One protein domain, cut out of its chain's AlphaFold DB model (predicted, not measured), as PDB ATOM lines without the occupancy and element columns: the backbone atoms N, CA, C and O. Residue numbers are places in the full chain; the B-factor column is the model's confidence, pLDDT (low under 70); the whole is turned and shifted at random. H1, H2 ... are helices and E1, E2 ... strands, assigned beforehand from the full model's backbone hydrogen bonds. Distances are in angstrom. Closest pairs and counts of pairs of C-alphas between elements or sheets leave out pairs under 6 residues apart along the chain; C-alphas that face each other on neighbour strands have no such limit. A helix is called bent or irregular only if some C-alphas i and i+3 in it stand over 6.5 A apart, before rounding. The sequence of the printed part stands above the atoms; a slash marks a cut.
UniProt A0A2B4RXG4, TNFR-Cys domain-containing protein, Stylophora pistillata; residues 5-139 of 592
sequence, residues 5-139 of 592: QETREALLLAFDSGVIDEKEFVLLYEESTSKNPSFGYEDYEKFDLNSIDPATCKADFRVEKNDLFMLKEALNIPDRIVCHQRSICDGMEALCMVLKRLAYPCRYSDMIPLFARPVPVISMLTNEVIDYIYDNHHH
ATOM      1  N   GLN A   5     -19.421  25.628  27.963       79.06
ATOM      2  CA  GLN A   5     -19.736  26.454  29.123       79.06
ATOM      3  C   GLN A   5     -19.730  25.624  30.410       79.06
ATOM      4  O   GLN A   5     -19.003  25.965  31.336       79.06
ATOM      5  N   GLU A   6     -20.445  24.499  30.433       83.75
ATOM      6  CA  GLU A   6     -20.476  23.585  31.586       83.75
ATOM      7  C   GLU A   6     -19.076  23.051  31.912       83.75
ATOM      8  O   GLU A   6     -18.689  22.966  33.073       83.75
ATOM      9  N   THR A   7     -18.279  22.736  30.884       87.38
ATOM     10  CA  THR A   7     -16.877  22.331  31.054       87.38
ATOM     11  C   THR A   7     -16.061  23.455  31.692       87.38
ATOM     12  O   THR A   7     -15.286  23.197  32.603       87.38
ATOM     13  N   ARG A   8     -16.249  24.713  31.278       88.38
ATOM     14  CA  ARG A   8     -15.538  25.861  31.864       88.38
ATOM     15  C   ARG A   8     -15.964  26.168  33.294       88.38
ATOM     16  O   ARG A   8     -15.107  26.492  34.110       88.38
ATOM     17  N   GLU A   9     -17.248  26.043  33.607       89.88
ATOM     18  CA  GLU A   9     -17.762  26.161  34.976       89.88
ATOM     19  C   GLU A   9     -17.191  25.048  35.867       89.88
ATOM     20  O   GLU A   9     -16.699  25.321  36.961       89.88
ATOM     21  N   ALA A  10     -17.138  23.812  35.364       91.12
ATOM     22  CA  ALA A  10     -16.507  22.696  36.062       91.12
ATOM     23  C   ALA A  10     -14.992  22.892  36.249       91.12
ATOM     24  O   ALA A  10     -14.470  22.581  37.315       91.12
ATOM     25  N   LEU A  11     -14.287  23.440  35.252       93.00
ATOM     26  CA  LEU A  11     -12.858  23.755  35.348       93.00
ATOM     27  C   LEU A  11     -12.577  24.841  36.393       93.00
ATOM     28  O   LEU A  11     -11.589  24.735  37.111       93.00
ATOM     29  N   LEU A  12     -13.447  25.850  36.519       92.81
ATOM     30  CA  LEU A  12     -13.340  26.865  37.574       92.81
ATOM     31  C   LEU A  12     -13.473  26.237  38.968       92.81
ATOM     32  O   LEU A  12     -12.664  26.526  39.843       92.81
ATOM     33  N   LEU A  13     -14.443  25.338  39.153       93.56
ATOM     34  CA  LEU A  13     -14.635  24.610  40.414       93.56
ATOM     35  C   LEU A  13     -13.475  23.646  40.713       93.56
ATOM     36  O   LEU A  13     -13.047  23.519  41.860       93.56
ATOM     37  N   ALA A  14     -12.944  22.967  39.693       91.69
ATOM     38  CA  ALA A  14     -11.795  22.071  39.827       91.69
ATOM     39  C   ALA A  14     -10.516  22.832  40.205       91.69
ATOM     40  O   ALA A  14      -9.726  22.348  41.012       91.69
ATOM     41  N   PHE A  15     -10.325  24.033  39.654       95.00
ATOM     42  CA  PHE A  15      -9.206  24.900  40.008       95.00
ATOM     43  C   PHE A  15      -9.341  25.444  41.437       95.00
ATOM     44  O   PHE A  15      -8.394  25.352  42.213       95.00
ATOM     45  N   ASP A  16     -10.531  25.919  41.824       95.12
ATOM     46  CA  ASP A  16     -10.802  26.425  43.181       95.12
ATOM     47  C   ASP A  16     -10.634  25.340  44.263       95.12
ATOM     48  O   ASP A  16     -10.104  25.588  45.343       95.12
ATOM     49  N   SER A  17     -11.008  24.097  43.946       95.00
ATOM     50  CA  SER A  17     -10.824  22.938  44.833       95.00
ATOM     51  C   SER A  17      -9.408  22.340  44.816       95.00
ATOM     52  O   SER A  17      -9.151  21.374  45.538       95.00
ATOM     53  N   GLY A  18      -8.484  22.897  44.024       92.94
ATOM     54  CA  GLY A  18      -7.096  22.436  43.924       92.94
ATOM     55  C   GLY A  18      -6.922  21.079  43.236       92.94
ATOM     56  O   GLY A  18      -5.894  20.430  43.420       92.94
ATOM     57  N   VAL A  19      -7.922  20.625  42.473       95.81
ATOM     58  CA  VAL A  19      -7.880  19.365  41.709       95.81
ATOM     59  C   VAL A  19      -6.980  19.488  40.479       95.81
ATOM     60  O   VAL A  19      -6.363  18.501  40.084       95.81
ATOM     61  N   ILE A  20      -6.909  20.683  39.890       95.12
ATOM     62  CA  ILE A  20      -6.038  21.010  38.755       95.12
ATOM     63  C   ILE A  20      -5.156  22.208  39.099       95.12
ATOM     64  O   ILE A  20      -5.574  23.097  39.846       95.12
ATOM     65  N   ASP A  21      -3.941  22.236  38.554       94.81
ATOM     66  CA  ASP A  21      -3.013  23.348  38.764       94.81
ATOM     67  C   ASP A  21      -3.283  24.544  37.825       94.81
ATOM     68  O   ASP A  21      -4.132  24.500  36.932       94.81
ATOM     69  N   GLU A  22      -2.574  25.659  38.031       94.62
ATOM     70  CA  GLU A  22      -2.748  26.886  37.237       94.62
ATOM     71  C   GLU A  22      -2.468  26.674  35.739       94.62
ATOM     72  O   GLU A  22      -3.159  27.238  34.890       94.62
ATOM     73  N   LYS A  23      -1.475  25.847  35.393       94.19
ATOM     74  CA  LYS A  23      -1.116  25.591  33.993       94.19
ATOM     75  C   LYS A  23      -2.166  24.719  33.321       94.19
ATOM     76  O   LYS A  23      -2.545  24.996  32.183       94.19
ATOM     77  N   GLU A  24      -2.636  23.693  34.021       93.06
ATOM     78  CA  GLU A  24      -3.724  22.826  33.579       93.06
ATOM     79  C   GLU A  24      -5.016  23.623  33.397       93.06
ATOM     80  O   GLU A  24      -5.667  23.491  32.361       93.06
ATOM     81  N   PHE A  25      -5.351  24.505  34.344       93.44
ATOM     82  CA  PHE A  25      -6.516  25.374  34.237       93.44
ATOM     83  C   PHE A  25      -6.443  26.268  32.998       93.44
ATOM     84  O   PHE A  25      -7.379  26.255  32.204       93.44
ATOM     85  N   VAL A  26      -5.342  26.999  32.784       92.25
ATOM     86  CA  VAL A  26      -5.210  27.896  31.619       92.25
ATOM     87  C   VAL A  26      -5.349  27.120  30.308       92.25
ATOM     88  O   VAL A  26      -6.152  27.510  29.462       92.25
ATOM     89  N   LEU A  27      -4.645  25.993  30.160       92.38
ATOM     90  CA  LEU A  27      -4.713  25.167  28.950       92.38
ATOM     91  C   LEU A  27      -6.125  24.623  28.701       92.38
ATOM     92  O   LEU A  27      -6.661  24.764  27.603       92.38
ATOM     93  N   LEU A  28      -6.753  24.023  29.716       91.12
ATOM     94  CA  LEU A  28      -8.080  23.420  29.580       91.12
ATOM     95  C   LEU A  28      -9.169  24.477  29.383       91.12
ATOM     96  O   LEU A  28     -10.124  24.240  28.645       91.12
ATOM     97  N   TYR A  29      -9.038  25.643  30.012       89.50
ATOM     98  CA  TYR A  29      -9.995  26.740  29.900       89.50
ATOM     99  C   TYR A  29      -9.903  27.441  28.536       89.50
ATOM    100  O   TYR A  29     -10.938  27.779  27.951       89.50
ATOM    101  N   GLU A  30      -8.693  27.610  27.990       88.56
ATOM    102  CA  GLU A  30      -8.477  28.100  26.623       88.56
ATOM    103  C   GLU A  30      -9.011  27.113  25.578       88.56
ATOM    104  O   GLU A  30      -9.802  27.513  24.723       88.56
ATOM    105  N   GLU A  31      -8.679  25.823  25.684       88.56
ATOM    106  CA  GLU A  31      -9.208  24.777  24.792       88.56
ATOM    107  C   GLU A  31     -10.733  24.637  24.900       88.56
ATOM    108  O   GLU A  31     -11.424  24.375  23.914       88.56
ATOM    109  N   SER A  32     -11.288  24.889  26.089       84.38
ATOM    110  CA  SER A  32     -12.735  24.880  26.314       84.38
ATOM    111  C   SER A  32     -13.420  26.196  25.933       84.38
ATOM    112  O   SER A  32     -14.623  26.367  26.151       84.38
ATOM    113  N   THR A  33     -12.696  27.165  25.366       80.81
ATOM    114  CA  THR A  33     -13.283  28.427  24.916       80.81
ATOM    115  C   THR A  33     -13.889  28.283  23.525       80.81
ATOM    116  O   THR A  33     -13.203  28.172  22.511       80.81
ATOM    117  N   SER A  34     -15.220  28.359  23.465       77.69
ATOM    118  CA  SER A  34     -15.942  28.434  22.197       77.69
ATOM    119  C   SER A  34     -15.491  29.650  21.380       77.69
ATOM    120  O   SER A  34     -15.518  30.785  21.851       77.69
ATOM    121  N   LYS A  35     -15.163  29.419  20.103       76.38
ATOM    122  CA  LYS A  35     -14.943  30.491  19.115       76.38
ATOM    123  C   LYS A  35     -16.235  31.236  18.755       76.38
ATOM    124  O   LYS A  35     -16.175  32.331  18.201       76.38
ATOM    125  N   ASN A  36     -17.395  30.637  19.034       75.06
ATOM    126  CA  ASN A  36     -18.700  31.242  18.794       75.06
ATOM    127  C   ASN A  36     -19.145  32.057  20.018       75.06
ATOM    128  O   ASN A  36     -19.007  31.554  21.138       75.06
ATOM    129  N   PRO A  37     -19.730  33.254  19.819       78.12
ATOM    130  CA  PRO A  37     -20.358  34.005  20.901       78.12
ATOM    131  C   PRO A  37     -21.438  33.175  21.600       78.12
ATOM    132  O   PRO A  37     -22.157  32.418  20.942       78.12
ATOM    133  N   SER A  38     -21.558  33.341  22.918       79.38
ATOM    134  CA  SER A  38     -22.678  32.781  23.673       79.38
ATOM    135  C   SER A  38     -23.920  33.644  23.455       79.38
ATOM    136  O   SER A  38     -23.847  34.871  23.540       79.38
ATOM    137  N   PHE A  39     -25.044  33.004  23.143       84.31
ATOM    138  CA  PHE A  39     -26.344  33.645  22.963       84.31
ATOM    139  C   PHE A  39     -27.359  32.953  23.876       84.31
ATOM    140  O   PHE A  39     -27.397  31.723  23.897       84.31
ATOM    141  N   GLY A  40     -28.198  33.725  24.573       87.12
ATOM    142  CA  GLY A  40     -29.291  33.221  25.415       87.12
ATOM    143  C   GLY A  40     -30.470  32.713  24.587       87.12
ATOM    144  O   GLY A  40     -31.536  33.311  24.573       87.12
ATOM    145  N   TYR A  41     -30.276  31.639  23.816       88.38
ATOM    146  CA  TYR A  41     -31.364  31.062  23.014       88.38
ATOM    147  C   TYR A  41     -32.448  30.405  23.882       88.38
ATOM    148  O   TYR A  41     -33.568  30.239  23.413       88.38
ATOM    149  N   GLU A  42     -32.113  30.047  25.123       89.31
ATOM    150  CA  GLU A  42     -33.020  29.439  26.106       89.31
ATOM    151  C   GLU A  42     -34.039  30.435  26.672       89.31
ATOM    152  O   GLU A  42     -35.059  30.019  27.211       89.31
ATOM    153  N   ASP A  43     -33.798  31.737  26.486       92.31
ATOM    154  CA  ASP A  43     -34.694  32.810  26.925       92.31
ATOM    155  C   ASP A  43     -35.927  32.970  26.012       92.31
ATOM    156  O   ASP A  43     -36.818  33.768  26.305       92.31
ATOM    157  N   TYR A  44     -35.982  32.241  24.892       93.75
ATOM    158  CA  TYR A  44     -37.038  32.345  23.885       93.75
ATOM    159  C   TYR A  44     -37.940  31.110  23.865       93.75
ATOM    160  O   TYR A  44     -37.507  29.980  24.096       93.75
ATOM    161  N   GLU A  45     -39.209  31.327  23.525       93.38
ATOM    162  CA  GLU A  45     -40.165  30.240  23.333       93.38
ATOM    163  C   GLU A  45     -39.820  29.406  22.097       93.38
ATOM    164  O   GLU A  45     -39.323  29.904  21.085       93.38
ATOM    165  N   LYS A  46     -40.102  28.103  22.177       93.94
ATOM    166  CA  LYS A  46     -39.905  27.194  21.047       93.94
ATOM    167  C   LYS A  46     -40.830  27.576  19.897       93.94
ATOM    168  O   LYS A  46     -41.964  27.991  20.116       93.94
ATOM    169  N   PHE A  47     -40.349  27.358  18.678       96.25
ATOM    170  CA  PHE A  47     -41.118  27.621  17.471       96.25
ATOM    171  C   PHE A  47     -42.452  26.858  17.465       96.25
ATOM    172  O   PHE A  47     -42.474  25.632  17.580       96.25
ATOM    173  N   ASP A  48     -43.545  27.588  17.257       94.81
ATOM    174  CA  ASP A  48     -44.869  27.044  16.965       94.81
ATOM    175  C   ASP A  48     -45.493  27.859  15.830       94.81
ATOM    176  O   ASP A  48     -45.795  29.040  15.979       94.81
ATOM    177  N   LEU A  49     -45.705  27.236  14.670       93.50
ATOM    178  CA  LEU A  49     -46.315  27.922  13.531       93.50
ATOM    179  C   LEU A  49     -47.755  28.363  13.838       93.50
ATOM    180  O   LEU A  49     -48.231  29.350  13.271       93.50
ATOM    181  N   ASN A  50     -48.468  27.659  14.723       91.06
ATOM    182  CA  ASN A  50     -49.862  27.969  15.024       91.06
ATOM    183  C   ASN A  50     -50.006  29.296  15.769       91.06
ATOM    184  O   ASN A  50     -50.966  30.016  15.486       91.06
ATOM    185  N   SER A  51     -49.041  29.651  16.619       92.31
ATOM    186  CA  SER A  51     -49.032  30.906  17.378       92.31
ATOM    187  C   SER A  51     -48.681  32.139  16.533       92.31
ATOM    188  O   SER A  51     -49.055  33.252  16.894       92.31
ATOM    189  N   ILE A  52     -48.024  31.959  15.381       92.31
ATOM    190  CA  ILE A  52     -47.644  33.057  14.479       92.31
ATOM    191  C   ILE A  52     -48.861  33.500  13.658       92.31
ATOM    192  O   ILE A  52     -49.467  32.695  12.948       92.31
ATOM    193  N   ASP A  53     -49.223  34.781  13.699       90.94
ATOM    194  CA  ASP A  53     -50.321  35.298  12.882       90.94
ATOM    195  C   ASP A  53     -49.980  35.278  11.370       90.94
ATOM    196  O   ASP A  53     -48.804  35.313  10.990       90.94
ATOM    197  N   PRO A  54     -50.981  35.226  10.470       83.81
ATOM    198  CA  PRO A  54     -50.733  35.128   9.030       83.81
ATOM    199  C   PRO A  54     -49.894  36.270   8.439       83.81
ATOM    200  O   PRO A  54     -49.099  36.028   7.530       83.81
ATOM    201  N   ALA A  55     -50.025  37.501   8.947       87.06
ATOM    202  CA  ALA A  55     -49.290  38.645   8.417       87.06
ATOM    203  C   ALA A  55     -47.804  38.567   8.792       87.06
ATOM    204  O   ALA A  55     -46.946  38.749   7.925       87.06
ATOM    205  N   THR A  56     -47.496  38.218  10.045       92.94
ATOM    206  CA  THR A  56     -46.119  37.964  10.495       92.94
ATOM    207  C   THR A  56     -45.509  36.774   9.759       92.94
ATOM    208  O   THR A  56     -44.383  36.864   9.272       92.94
ATOM    209  N   CYS A  57     -46.270  35.690   9.586       93.00
ATOM    210  CA  CYS A  57     -45.855  34.510   8.826       93.00
ATOM    211  C   CYS A  57     -45.430  34.883   7.394       93.00
ATOM    212  O   CYS A  57     -44.315  34.573   6.961       93.00
ATOM    213  N   LYS A  58     -46.270  35.650   6.688       91.75
ATOM    214  CA  LYS A  58     -45.960  36.145   5.345       91.75
ATOM    215  C   LYS A  58     -44.772  37.104   5.338       91.75
ATOM    216  O   LYS A  58     -43.949  37.039   4.429       91.75
ATOM    217  N   ALA A  59     -44.645  37.988   6.324       93.69
ATOM    218  CA  ALA A  59     -43.511  38.909   6.405       93.69
ATOM    219  C   ALA A  59     -42.176  38.165   6.595       93.69
ATOM    220  O   ALA A  59     -41.172  38.516   5.968       93.69
ATOM    221  N   ASP A  60     -42.179  37.112   7.411       94.44
ATOM    222  CA  ASP A  60     -40.981  36.366   7.785       94.44
ATOM    223  C   ASP A  60     -40.558  35.317   6.761       94.44
ATOM    224  O   ASP A  60     -39.361  35.178   6.488       94.44
ATOM    225  N   PHE A  61     -41.518  34.596   6.181       95.88
ATOM    226  CA  PHE A  61     -41.254  33.466   5.288       95.88
ATOM    227  C   PHE A  61     -41.571  33.763   3.823       95.88
ATOM    228  O   PHE A  61     -41.168  32.998   2.951       95.88
ATOM    229  N   ARG A  62     -42.267  34.875   3.543       94.00
ATOM    230  CA  ARG A  62     -42.789  35.288   2.223       94.00
ATOM    231  C   ARG A  62     -43.888  34.402   1.646       94.00
ATOM    232  O   ARG A  62     -44.425  34.732   0.590       94.00
ATOM    233  N   VAL A  63     -44.259  33.342   2.352       91.94
ATOM    234  CA  VAL A  63     -45.290  32.366   1.988       91.94
ATOM    235  C   VAL A  63     -46.497  32.563   2.904       91.94
ATOM    236  O   VAL A  63     -46.326  32.890   4.078       91.94
ATOM    237  N   GLU A  64     -47.708  32.395   2.374       88.00
ATOM    238  CA  GLU A  64     -48.921  32.423   3.196       88.00
ATOM    239  C   GLU A  64     -48.924  31.261   4.195       88.00
ATOM    240  O   GLU A  64     -48.462  30.160   3.891       88.00
ATOM    241  N   LYS A  65     -49.494  31.477   5.386       85.88
ATOM    242  CA  LYS A  65     -49.483  30.469   6.461       85.88
ATOM    243  C   LYS A  65     -50.091  29.127   6.032       85.88
ATOM    244  O   LYS A  65     -49.555  28.080   6.375       85.88
ATOM    245  N   ASN A  66     -51.175  29.160   5.258       81.94
ATOM    246  CA  ASN A  66     -51.831  27.947   4.758       81.94
ATOM    247  C   ASN A  66     -51.016  27.266   3.645       81.94
ATOM    248  O   ASN A  66     -50.969  26.037   3.579       81.94
ATOM    249  N   ASP A  67     -50.312  28.049   2.826       86.25
ATOM    250  CA  ASP A  67     -49.484  27.542   1.727       86.25
ATOM    251  C   ASP A  67     -48.233  26.814   2.233       86.25
ATOM    252  O   ASP A  67     -47.704  25.954   1.533       86.25
ATOM    253  N   LEU A  68     -47.779  27.087   3.463       91.44
ATOM    254  CA  LEU A  68     -46.656  26.371   4.079       91.44
ATOM    255  C   LEU A  68     -46.918  24.869   4.219       91.44
ATOM    256  O   LEU A  68     -46.010  24.071   3.987       91.44
ATOM    257  N   PHE A  69     -48.145  24.472   4.568       87.31
ATOM    258  CA  PHE A  69     -48.508  23.059   4.700       87.31
ATOM    259  C   PHE A  69     -48.479  22.350   3.346       87.31
ATOM    260  O   PHE A  69     -47.847  21.303   3.221       87.31
ATOM    261  N   MET A  70     -49.060  22.977   2.319       86.38
ATOM    262  CA  MET A  70     -49.021  22.471   0.943       86.38
ATOM    263  C   MET A  70     -47.594  22.414   0.400       86.38
ATOM    264  O   MET A  70     -47.220  21.459  -0.273       86.38
ATOM    265  N   LEU A  71     -46.762  23.405   0.728       93.31
ATOM    266  CA  LEU A  71     -45.360  23.428   0.332       93.31
ATOM    267  C   LEU A  71     -44.564  22.304   1.004       93.31
ATOM    268  O   LEU A  71     -43.777  21.637   0.334       93.31
ATOM    269  N   LYS A  72     -44.778  22.066   2.305       94.44
ATOM    270  CA  LYS A  72     -44.158  20.952   3.040       94.44
ATOM    271  C   LYS A  72     -44.519  19.609   2.409       94.44
ATOM    272  O   LYS A  72     -43.635  18.772   2.236       94.44
ATOM    273  N   GLU A  73     -45.790  19.425   2.059       90.31
ATOM    274  CA  GLU A  73     -46.297  18.217   1.405       90.31
ATOM    275  C   GLU A  73     -45.730  18.051  -0.012       90.31
ATOM    276  O   GLU A  73     -45.155  17.013  -0.321       90.31
ATOM    277  N   ALA A  74     -45.778  19.090  -0.850       90.12
ATOM    278  CA  ALA A  74     -45.277  19.045  -2.226       90.12
ATOM    279  C   ALA A  74     -43.765  18.759  -2.308       90.12
ATOM    280  O   ALA A  74     -43.293  18.069  -3.216       90.12
ATOM    281  N   LEU A  75     -42.995  19.277  -1.349       95.62
ATOM    282  CA  LEU A  75     -41.561  19.009  -1.207       95.62
ATOM    283  C   LEU A  75     -41.267  17.690  -0.474       95.62
ATOM    284  O   LEU A  75     -40.100  17.360  -0.278       95.62
ATOM    285  N   ASN A  76     -42.292  16.957  -0.028       95.50
ATOM    286  CA  ASN A  76     -42.165  15.754   0.791       95.50
ATOM    287  C   ASN A  76     -41.171  15.935   1.951       95.50
ATOM    288  O   ASN A  76     -40.348  15.056   2.204       95.50
ATOM    289  N   ILE A  77     -41.188  17.085   2.633       96.50
ATOM    290  CA  ILE A  77     -40.277  17.314   3.762       96.50
ATOM    291  C   ILE A  77     -40.681  16.362   4.897       96.50
ATOM    292  O   ILE A  77     -41.845  16.384   5.319       96.50
ATOM    293  N   PRO A  78     -39.750  15.541   5.418       96.50
ATOM    294  CA  PRO A  78     -40.067  14.591   6.473       96.50
ATOM    295  C   PRO A  78     -40.485  15.329   7.744       96.50
ATOM    296  O   PRO A  78     -39.969  16.403   8.050       96.50
ATOM    297  N   ASP A  79     -41.368  14.720   8.534       95.69
ATOM    298  CA  ASP A  79     -41.842  15.308   9.798       95.69
ATOM    299  C   ASP A  79     -40.713  15.546  10.805       95.69
ATOM    300  O   ASP A  79     -40.829  16.380  11.697       95.69
ATOM    301  N   ARG A  80     -39.595  14.832  10.655       96.81
ATOM    302  CA  ARG A  80     -38.441  14.936  11.538       96.81
ATOM    303  C   ARG A  80     -37.150  15.033  10.740       96.81
ATOM    304  O   ARG A  80     -36.792  14.107  10.016       96.81
ATOM    305  N   ILE A  81     -36.416  16.118  10.958       96.25
ATOM    306  CA  ILE A  81     -35.068  16.331  10.427       96.25
ATOM    307  C   ILE A  81     -34.055  15.989  11.517       96.25
ATOM    308  O   ILE A  81     -34.208  16.391  12.675       96.25
ATOM    309  N   VAL A  82     -33.016  15.238  11.152       94.00
ATOM    310  CA  VAL A  82     -31.946  14.821  12.061       94.00
ATOM    311  C   VAL A  82     -30.605  15.223  11.463       94.00
ATOM    312  O   VAL A  82     -30.236  14.736  10.401       94.00
ATOM    313  N   CYS A  83     -29.864  16.087  12.152       91.62
ATOM    314  CA  CYS A  83     -28.503  16.447  11.751       91.62
ATOM    315  C   CYS A  83     -27.510  15.326  12.096       91.62
ATOM    316  O   CYS A  83     -27.739  14.543  13.020       91.62
ATOM    317  N   HIS A  84     -26.332  15.330  11.464       88.94
ATOM    318  CA  HIS A  84     -25.243  14.382  11.760       88.94
ATOM    319  C   HIS A  84     -24.848  14.328  13.252       88.94
ATOM    320  O   HIS A  84     -24.511  13.270  13.780       88.94
ATOM    321  N   GLN A  85     -24.936  15.457  13.967       88.50
ATOM    322  CA  GLN A  85     -24.675  15.551  15.410       88.50
ATOM    323  C   GLN A  85     -25.876  15.153  16.290       88.50
ATOM    324  O   GLN A  85     -25.884  15.416  17.489       88.50
ATOM    325  N   ARG A  86     -26.905  14.530  15.695       89.12
ATOM    326  CA  ARG A  86     -28.136  14.032  16.334       89.12
ATOM    327  C   ARG A  86     -29.087  15.103  16.871       89.12
ATOM    328  O   ARG A  86     -30.053  14.765  17.551       89.12
ATOM    329  N   SER A  87     -28.860  16.378  16.552       90.88
ATOM    330  CA  SER A  87     -29.868  17.421  16.765       90.88
ATOM    331  C   SER A  87     -31.109  17.119  15.934       90.88
ATOM    332  O   SER A  87     -31.002  16.665  14.796       90.88
ATOM    333  N   ILE A  88     -32.278  17.368  16.520       92.94
ATOM    334  CA  ILE A  88     -33.574  17.021  15.942       92.94
ATOM    335  C   ILE A  88     -34.425  18.280  15.831       92.94
ATOM    336  O   ILE A  88     -34.426  19.127  16.734       92.94
ATOM    337  N   CYS A  89     -35.161  18.372  14.730       95.56
ATOM    338  CA  CYS A  89     -36.105  19.440  14.449       95.56
ATOM    339  C   CYS A  89     -37.366  18.874  13.802       95.56
ATOM    340  O   CYS A  89     -37.292  17.879  13.076       95.56
ATOM    341  N   ASP A  90     -38.498  19.521  14.062       97.00
ATOM    342  CA  ASP A  90     -39.714  19.299  13.288       97.00
ATOM    343  C   ASP A  90     -39.503  19.746  11.828       97.00
ATOM    344  O   ASP A  90     -38.763  20.698  11.557       97.00
ATOM    345  N   GLY A  91     -40.125  19.039  10.885       97.12
ATOM    346  CA  GLY A  91     -39.991  19.305   9.453       97.12
ATOM    347  C   GLY A  91     -40.509  20.678   9.028       97.12
ATOM    348  O   GLY A  91     -39.879  21.338   8.200       97.12
ATOM    349  N   MET A  92     -41.627  21.137   9.604       97.50
ATOM    350  CA  MET A  92     -42.181  22.463   9.317       97.50
ATOM    351  C   MET A  92     -41.283  23.561   9.884       97.50
ATOM    352  O   MET A  92     -40.982  24.533   9.194       97.50
ATOM    353  N   GLU A  93     -40.798  23.388  11.114       97.75
ATOM    354  CA  GLU A  93     -39.834  24.308  11.724       97.75
ATOM    355  C   GLU A  93     -38.572  24.456  10.852       97.75
ATOM    356  O   GLU A  93     -38.141  25.572  10.549       97.75
ATOM    357  N   ALA A  94     -38.009  23.340  10.381       97.81
ATOM    358  CA  ALA A  94     -36.804  23.342   9.557       97.81
ATOM    359  C   ALA A  94     -37.041  23.965   8.163       97.81
ATOM    360  O   ALA A  94     -36.187  24.704   7.662       97.81
ATOM    361  N   LEU A  95     -38.211  23.736   7.552       98.25
ATOM    362  CA  LEU A  95     -38.624  24.418   6.321       98.25
ATOM    363  C   LEU A  95     -38.720  25.939   6.535       98.25
ATOM    364  O   LEU A  95     -38.180  26.713   5.740       98.25
ATOM    365  N   CYS A  96     -39.331  26.378   7.635       98.19
ATOM    366  CA  CYS A  96     -39.425  27.790   8.002       98.19
ATOM    367  C   CYS A  96     -38.047  28.433   8.225       98.19
ATOM    368  O   CYS A  96     -37.857  29.595   7.858       98.19
ATOM    369  N   MET A  97     -37.050  27.700   8.738       97.88
ATOM    370  CA  MET A  97     -35.665  28.195   8.821       97.88
ATOM    371  C   MET A  97     -35.080  28.497   7.437       97.88
ATOM    372  O   MET A  97     -34.480  29.559   7.248       97.88
ATOM    373  N   VAL A  98     -35.289  27.610   6.456       97.56
ATOM    374  CA  VAL A  98     -34.861  27.834   5.064       97.56
ATOM    375  C   VAL A  98     -35.566  29.043   4.460       97.56
ATOM    376  O   VAL A  98     -34.905  29.919   3.900       97.56
ATOM    377  N   LEU A  99     -36.888  29.136   4.614       97.94
ATOM    378  CA  LEU A  99     -37.667  30.253   4.078       97.94
ATOM    379  C   LEU A  99     -37.247  31.584   4.708       97.94
ATOM    380  O   LEU A  99     -36.945  32.526   3.976       97.94
ATOM    381  N   LYS A 100     -37.105  31.647   6.039       97.50
ATOM    382  CA  LYS A 100     -36.614  32.838   6.753       97.50
ATOM    383  C   LYS A 100     -35.218  33.237   6.282       97.50
ATOM    384  O   LYS A 100     -34.934  34.423   6.101       97.50
ATOM    385  N   ARG A 101     -34.340  32.253   6.058       95.25
ATOM    386  CA  ARG A 101     -32.973  32.484   5.582       95.25
ATOM    387  C   ARG A 101     -32.940  33.060   4.168       95.25
ATOM    388  O   ARG A 101     -32.126  33.942   3.900       95.25
ATOM    389  N   LEU A 102     -33.778  32.545   3.270       96.19
ATOM    390  CA  LEU A 102     -33.825  32.971   1.871       96.19
ATOM    391  C   LEU A 102     -34.615  34.275   1.678       96.19
ATOM    392  O   LEU A 102     -34.294  35.051   0.772       96.19
ATOM    393  N   ALA A 103     -35.602  34.546   2.536       96.06
ATOM    394  CA  ALA A 103     -36.475  35.712   2.451       96.06
ATOM    395  C   ALA A 103     -35.690  37.028   2.467       96.06
ATOM    396  O   ALA A 103     -35.922  37.900   1.624       96.06
ATOM    397  N   TYR A 104     -34.733  37.178   3.386       94.62
ATOM    398  CA  TYR A 104     -33.935  38.396   3.487       94.62
ATOM    399  C   TYR A 104     -32.539  38.140   4.074       94.62
ATOM    400  O   TYR A 104     -32.361  37.214   4.865       94.62
ATOM    401  N   PRO A 105     -31.520  38.955   3.731       91.88
ATOM    402  CA  PRO A 105     -30.208  38.867   4.365       91.88
ATOM    403  C   PRO A 105     -30.262  39.056   5.887       91.88
ATOM    404  O   PRO A 105     -30.427  40.168   6.379       91.88
ATOM    405  N   CYS A 106     -30.037  37.974   6.627       90.94
ATOM    406  CA  CYS A 106     -29.900  37.970   8.085       90.94
ATOM    407  C   CYS A 106     -28.605  37.263   8.518       90.94
ATOM    408  O   CYS A 106     -27.900  36.647   7.708       90.94
ATOM    409  N   ARG A 107     -28.252  37.341   9.798       92.56
ATOM    410  CA  ARG A 107     -27.330  36.407  10.462       92.56
ATOM    411  C   ARG A 107     -28.152  35.288  11.096       92.56
ATOM    412  O   ARG A 107     -29.312  35.485  11.430       92.56
ATOM    413  N   TYR A 108     -27.540  34.132  11.333       93.88
ATOM    414  CA  TYR A 108     -28.211  33.064  12.083       93.88
ATOM    415  C   TYR A 108     -28.544  33.475  13.525       93.88
ATOM    416  O   TYR A 108     -29.537  33.009  14.067       93.88
ATOM    417  N   SER A 109     -27.768  34.383  14.129       94.00
ATOM    418  CA  SER A 109     -28.095  34.969  15.438       94.00
ATOM    419  C   SER A 109     -29.425  35.722  15.429       94.00
ATOM    420  O   SER A 109     -30.149  35.695  16.414       94.00
ATOM    421  N   ASP A 110     -29.775  36.347  14.303       94.75
ATOM    422  CA  ASP A 110     -31.008  37.131  14.167       94.75
ATOM    423  C   ASP A 110     -32.246  36.220  14.067       94.75
ATOM    424  O   ASP A 110     -33.375  36.688  14.156       94.75
ATOM    425  N   MET A 111     -32.036  34.916  13.865       96.44
ATOM    426  CA  MET A 111     -33.084  33.898  13.805       96.44
ATOM    427  C   MET A 111     -33.361  33.269  15.181       96.44
ATOM    428  O   MET A 111     -34.375  32.595  15.338       96.44
ATOM    429  N   ILE A 112     -32.499  33.496  16.184       96.19
ATOM    430  CA  ILE A 112     -32.665  32.938  17.537       96.19
ATOM    431  C   ILE A 112     -34.022  33.304  18.148       96.19
ATOM    432  O   ILE A 112     -34.675  32.381  18.627       96.19
ATOM    433  N   PRO A 113     -34.504  34.565  18.085       95.56
ATOM    434  CA  PRO A 113     -35.773  34.918  18.720       95.56
ATOM    435  C   PRO A 113     -36.989  34.159  18.181       95.56
ATOM    436  O   PRO A 113     -37.987  34.049  18.876       95.56
ATOM    437  N   LEU A 114     -36.911  33.660  16.942       96.00
ATOM    438  CA  LEU A 114     -38.004  32.945  16.286       96.00
ATOM    439  C   LEU A 114     -37.919  31.425  16.479       96.00
ATOM    440  O   LEU A 114     -38.946  30.761  16.541       96.00
ATOM    441  N   PHE A 115     -36.707  30.864  16.533       96.44
ATOM    442  CA  PHE A 115     -36.515  29.407  16.571       96.44
ATOM    443  C   PHE A 115     -35.987  28.870  17.905       96.44
ATOM    444  O   PHE A 115     -35.936  27.655  18.069       96.44
ATOM    445  N   ALA A 116     -35.554  29.731  18.831       95.62
ATOM    446  CA  ALA A 116     -35.021  29.364  20.149       95.62
ATOM    447  C   ALA A 116     -33.966  28.241  20.102       95.62
ATOM    448  O   ALA A 116     -33.978  27.284  20.878       95.62
ATOM    449  N   ARG A 117     -33.042  28.328  19.134       93.69
ATOM    450  CA  ARG A 117     -31.998  27.320  18.907       93.69
ATOM    451  C   ARG A 117     -30.605  27.938  18.819       93.69
ATOM    452  O   ARG A 117     -30.463  29.061  18.330       93.69
ATOM    453  N   PRO A 118     -29.553  27.187  19.194       91.94
ATOM    454  CA  PRO A 118     -28.179  27.627  18.999       91.94
ATOM    455  C   PRO A 118     -27.877  27.911  17.522       91.94
ATOM    456  O   PRO A 118     -28.256  27.137  16.640       91.94
ATOM    457  N   VAL A 119     -27.096  28.962  17.255       93.25
ATOM    458  CA  VAL A 119     -26.659  29.345  15.897       93.25
ATOM    459  C   VAL A 119     -26.106  28.171  15.072       93.25
ATOM    460  O   VAL A 119     -26.516  28.033  13.915       93.25
ATOM    461  N   PRO A 120     -25.224  27.298  15.608       92.12
ATOM    462  CA  PRO A 120     -24.735  26.149  14.850       92.12
ATOM    463  C   PRO A 120     -25.863  25.205  14.420       92.12
ATOM    464  O   PRO A 120     -25.859  24.732  13.287       92.12
ATOM    465  N   VAL A 121     -26.848  24.972  15.293       94.19
ATOM    466  CA  VAL A 121     -27.987  24.079  15.030       94.19
ATOM    467  C   VAL A 121     -28.893  24.658  13.949       94.19
ATOM    468  O   VAL A 121     -29.230  23.936  13.016       94.19
ATOM    469  N   ILE A 122     -29.212  25.957  14.007       96.00
ATOM    470  CA  ILE A 122     -29.977  26.639  12.946       96.00
ATOM    471  C   ILE A 122     -29.245  26.506  11.605       96.00
ATOM    472  O   ILE A 122     -29.855  26.156  10.597       96.00
ATOM    473  N   SER A 123     -27.929  26.741  11.590       94.44
ATOM    474  CA  SER A 123     -27.119  26.604  10.378       94.44
ATOM    475  C   SER A 123     -27.142  25.176   9.832       94.44
ATOM    476  O   SER A 123     -27.336  24.998   8.633       94.44
ATOM    477  N   MET A 124     -26.949  24.160  10.675       95.75
ATOM    478  CA  MET A 124     -26.976  22.759  10.242       95.75
ATOM    479  C   MET A 124     -28.342  22.368   9.686       95.75
ATOM    480  O   MET A 124     -28.407  21.900   8.559       95.75
ATOM    481  N   LEU A 125     -29.428  22.638  10.415       96.88
ATOM    482  CA  LEU A 125     -30.790  22.316   9.975       96.88
ATOM    483  C   LEU A 125     -31.154  23.004   8.658       96.88
ATOM    484  O   LEU A 125     -31.699  22.368   7.762       96.88
ATOM    485  N   THR A 126     -30.801  24.284   8.519       96.38
ATOM    486  CA  THR A 126     -31.040  25.037   7.281       96.38
ATOM    487  C   THR A 126     -30.329  24.382   6.096       96.38
ATOM    488  O   THR A 126     -30.929  24.231   5.036       96.38
ATOM    489  N   ASN A 127     -29.058  23.990   6.251       95.44
ATOM    490  CA  ASN A 127     -28.324  23.339   5.163       95.44
ATOM    491  C   ASN A 127     -28.854  21.930   4.878       95.44
ATOM    492  O   ASN A 127     -28.968  21.578   3.711       95.44
ATOM    493  N   GLU A 128     -29.266  21.183   5.900       96.88
ATOM    494  CA  GLU A 128     -29.795  19.830   5.716       96.88
ATOM    495  C   GLU A 128     -31.100  19.819   4.923       96.88
ATOM    496  O   GLU A 128     -31.297  18.974   4.056       96.88
ATOM    497  N   VAL A 129     -31.972  20.804   5.154       97.56
ATOM    498  CA  VAL A 129     -33.195  20.962   4.358       97.56
ATOM    499  C   VAL A 129     -32.886  21.466   2.944       97.56
ATOM    500  O   VAL A 129     -33.512  21.010   1.991       97.56
ATOM    501  N   ILE A 130     -31.910  22.368   2.766       97.81
ATOM    502  CA  ILE A 130     -31.447  22.781   1.426       97.81
ATOM    503  C   ILE A 130     -30.925  21.575   0.637       97.81
ATOM    504  O   ILE A 130     -31.284  21.415  -0.529       97.81
ATOM    505  N   ASP A 131     -30.102  20.737   1.263       97.25
ATOM    506  CA  ASP A 131     -29.545  19.538   0.643       97.25
ATOM    507  C   ASP A 131     -30.641  18.517   0.344       97.25
ATOM    508  O   ASP A 131     -30.713  18.037  -0.783       97.25
ATOM    509  N   TYR A 132     -31.579  18.300   1.269       97.81
ATOM    510  CA  TYR A 132     -32.745  17.452   1.033       97.81
ATOM    511  C   TYR A 132     -33.564  17.908  -0.181       97.81
ATOM    512  O   TYR A 132     -33.857  17.102  -1.065       97.81
ATOM    513  N   ILE A 133     -33.921  19.197  -0.258       98.38
ATOM    514  CA  ILE A 133     -34.703  19.725  -1.386       98.38
ATOM    515  C   ILE A 133     -33.910  19.582  -2.686       98.38
ATOM    516  O   ILE A 133     -34.463  19.183  -3.710       98.38
ATOM    517  N   TYR A 134     -32.614  19.894  -2.658       97.94
ATOM    518  CA  TYR A 134     -31.754  19.752  -3.822       97.94
ATOM    519  C   TYR A 134     -31.707  18.294  -4.291       97.94
ATOM    520  O   TYR A 134     -32.089  18.014  -5.424       97.94
ATOM    521  N   ASP A 135     -31.314  17.356  -3.435       97.50
ATOM    522  CA  ASP A 135     -31.105  15.955  -3.803       97.50
ATOM    523  C   ASP A 135     -32.398  15.307  -4.324       97.50
ATOM    524  O   ASP A 135     -32.373  14.621  -5.348       97.50
ATOM    525  N   ASN A 136     -33.544  15.615  -3.708       97.25
ATOM    526  CA  ASN A 136     -34.833  15.036  -4.090       97.25
ATOM    527  C   ASN A 136     -35.522  15.735  -5.270       97.25
ATOM    528  O   ASN A 136     -36.334  15.099  -5.937       97.25
ATOM    529  N   HIS A 137     -35.241  17.014  -5.556       96.50
ATOM    530  CA  HIS A 137     -36.041  17.780  -6.527       96.50
ATOM    531  C   HIS A 137     -35.248  18.500  -7.623       96.50
ATOM    532  O   HIS A 137     -35.870  18.947  -8.586       96.50
ATOM    533  N   HIS A 138     -33.912  18.592  -7.561       95.25
ATOM    534  CA  HIS A 138     -33.141  19.301  -8.597       95.25
ATOM    535  C   HIS A 138     -33.377  18.730 -10.001       95.25
ATOM    536  O   HIS A 138     -33.517  19.497 -10.950       95.25
ATOM    537  N   HIS A 139     -33.521  17.405 -10.123       94.56
ATOM    538  CA  HIS A 139     -33.781  16.722 -11.394       94.56
ATOM    539  C   HIS A 139     -35.033  17.243 -12.118       94.56
ATOM    540  O   HIS A 139     -35.078  17.219 -13.344       94.56
TER     541      HIS A 139
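AT A GLANCE: This is residues 5 to 139 of the 592 residues of the protein "TNFR-Cys domain-containing protein" of Stylophora pistillata (UniProt A0A2B4RXG4). A helical hairpin, H1 and H2, sticks out as an arm from a body of crossed helices, in which H3, H4 and H7 pack on H5. A small strand hairpin, E1 and E2, lies by the first residues of H5 and beside H7, and H6 joins H5 to H7. The 135 printed residues, mostly helix by class, run H1 H2 H3 H4 E1 E2 H5 H6 H7, with one antiparallel sheet, E1 - E2. The whole is loose, radius of gyration of the C-alphas 19.3 A, and spans 60 by 33 by 25 A.

HOW THE PARTS SIT: H1, residues 5 to 16, and H2, 22 to 31, form a hairpin; closest are C-alphas 8 and 29, 5.9 A. H5, residues 91 to 103, touches H3, 54 to 61, at C-alphas 61 and 100, 4.9 A. With residues 91 to 95 alone H5 touches H4, 65 to 74, closest at C-alphas 92 and 72, 6.8 A. H7, residues 119 to 137, touches H5 with 122 to 130 alone, about perpendicular at 85 degrees; closest are C-alphas 126 and 98, 5.2 A. H6, residues 108 to 115, touches H7 at C-alphas 108 and 119, 5.5 A. H6 is only just irregular: C-alphas 110 and 113 are 7.0 A apart. In E1, residues 80 to 82, and E2, 88 to 90, N 81 and O 89 are 2.9 A apart. O i to N i+4 pairs are within hydrogen-bond range throughout H1, H2, H3, H5 and H7, in 4 of 6 in H4 and 1 of 4 in H6, where O i to N i+3 gives 4 of 5.

IN THESE COORDINATES: H1, 16.7 A long, begins at C-alpha 5 (-19.736, 26.454, 29.123). H5 is 18.2 A long; H7, 26.9 A, ends at C-alpha 137 (-36.041, 17.780, -6.527).

THE WHOLE: C-alphas 18 and 139 are farthest apart, 61.7 A. The printed part has no cut, the link H2 to H3 is long, and no printed residue is under 70 in pLDDT.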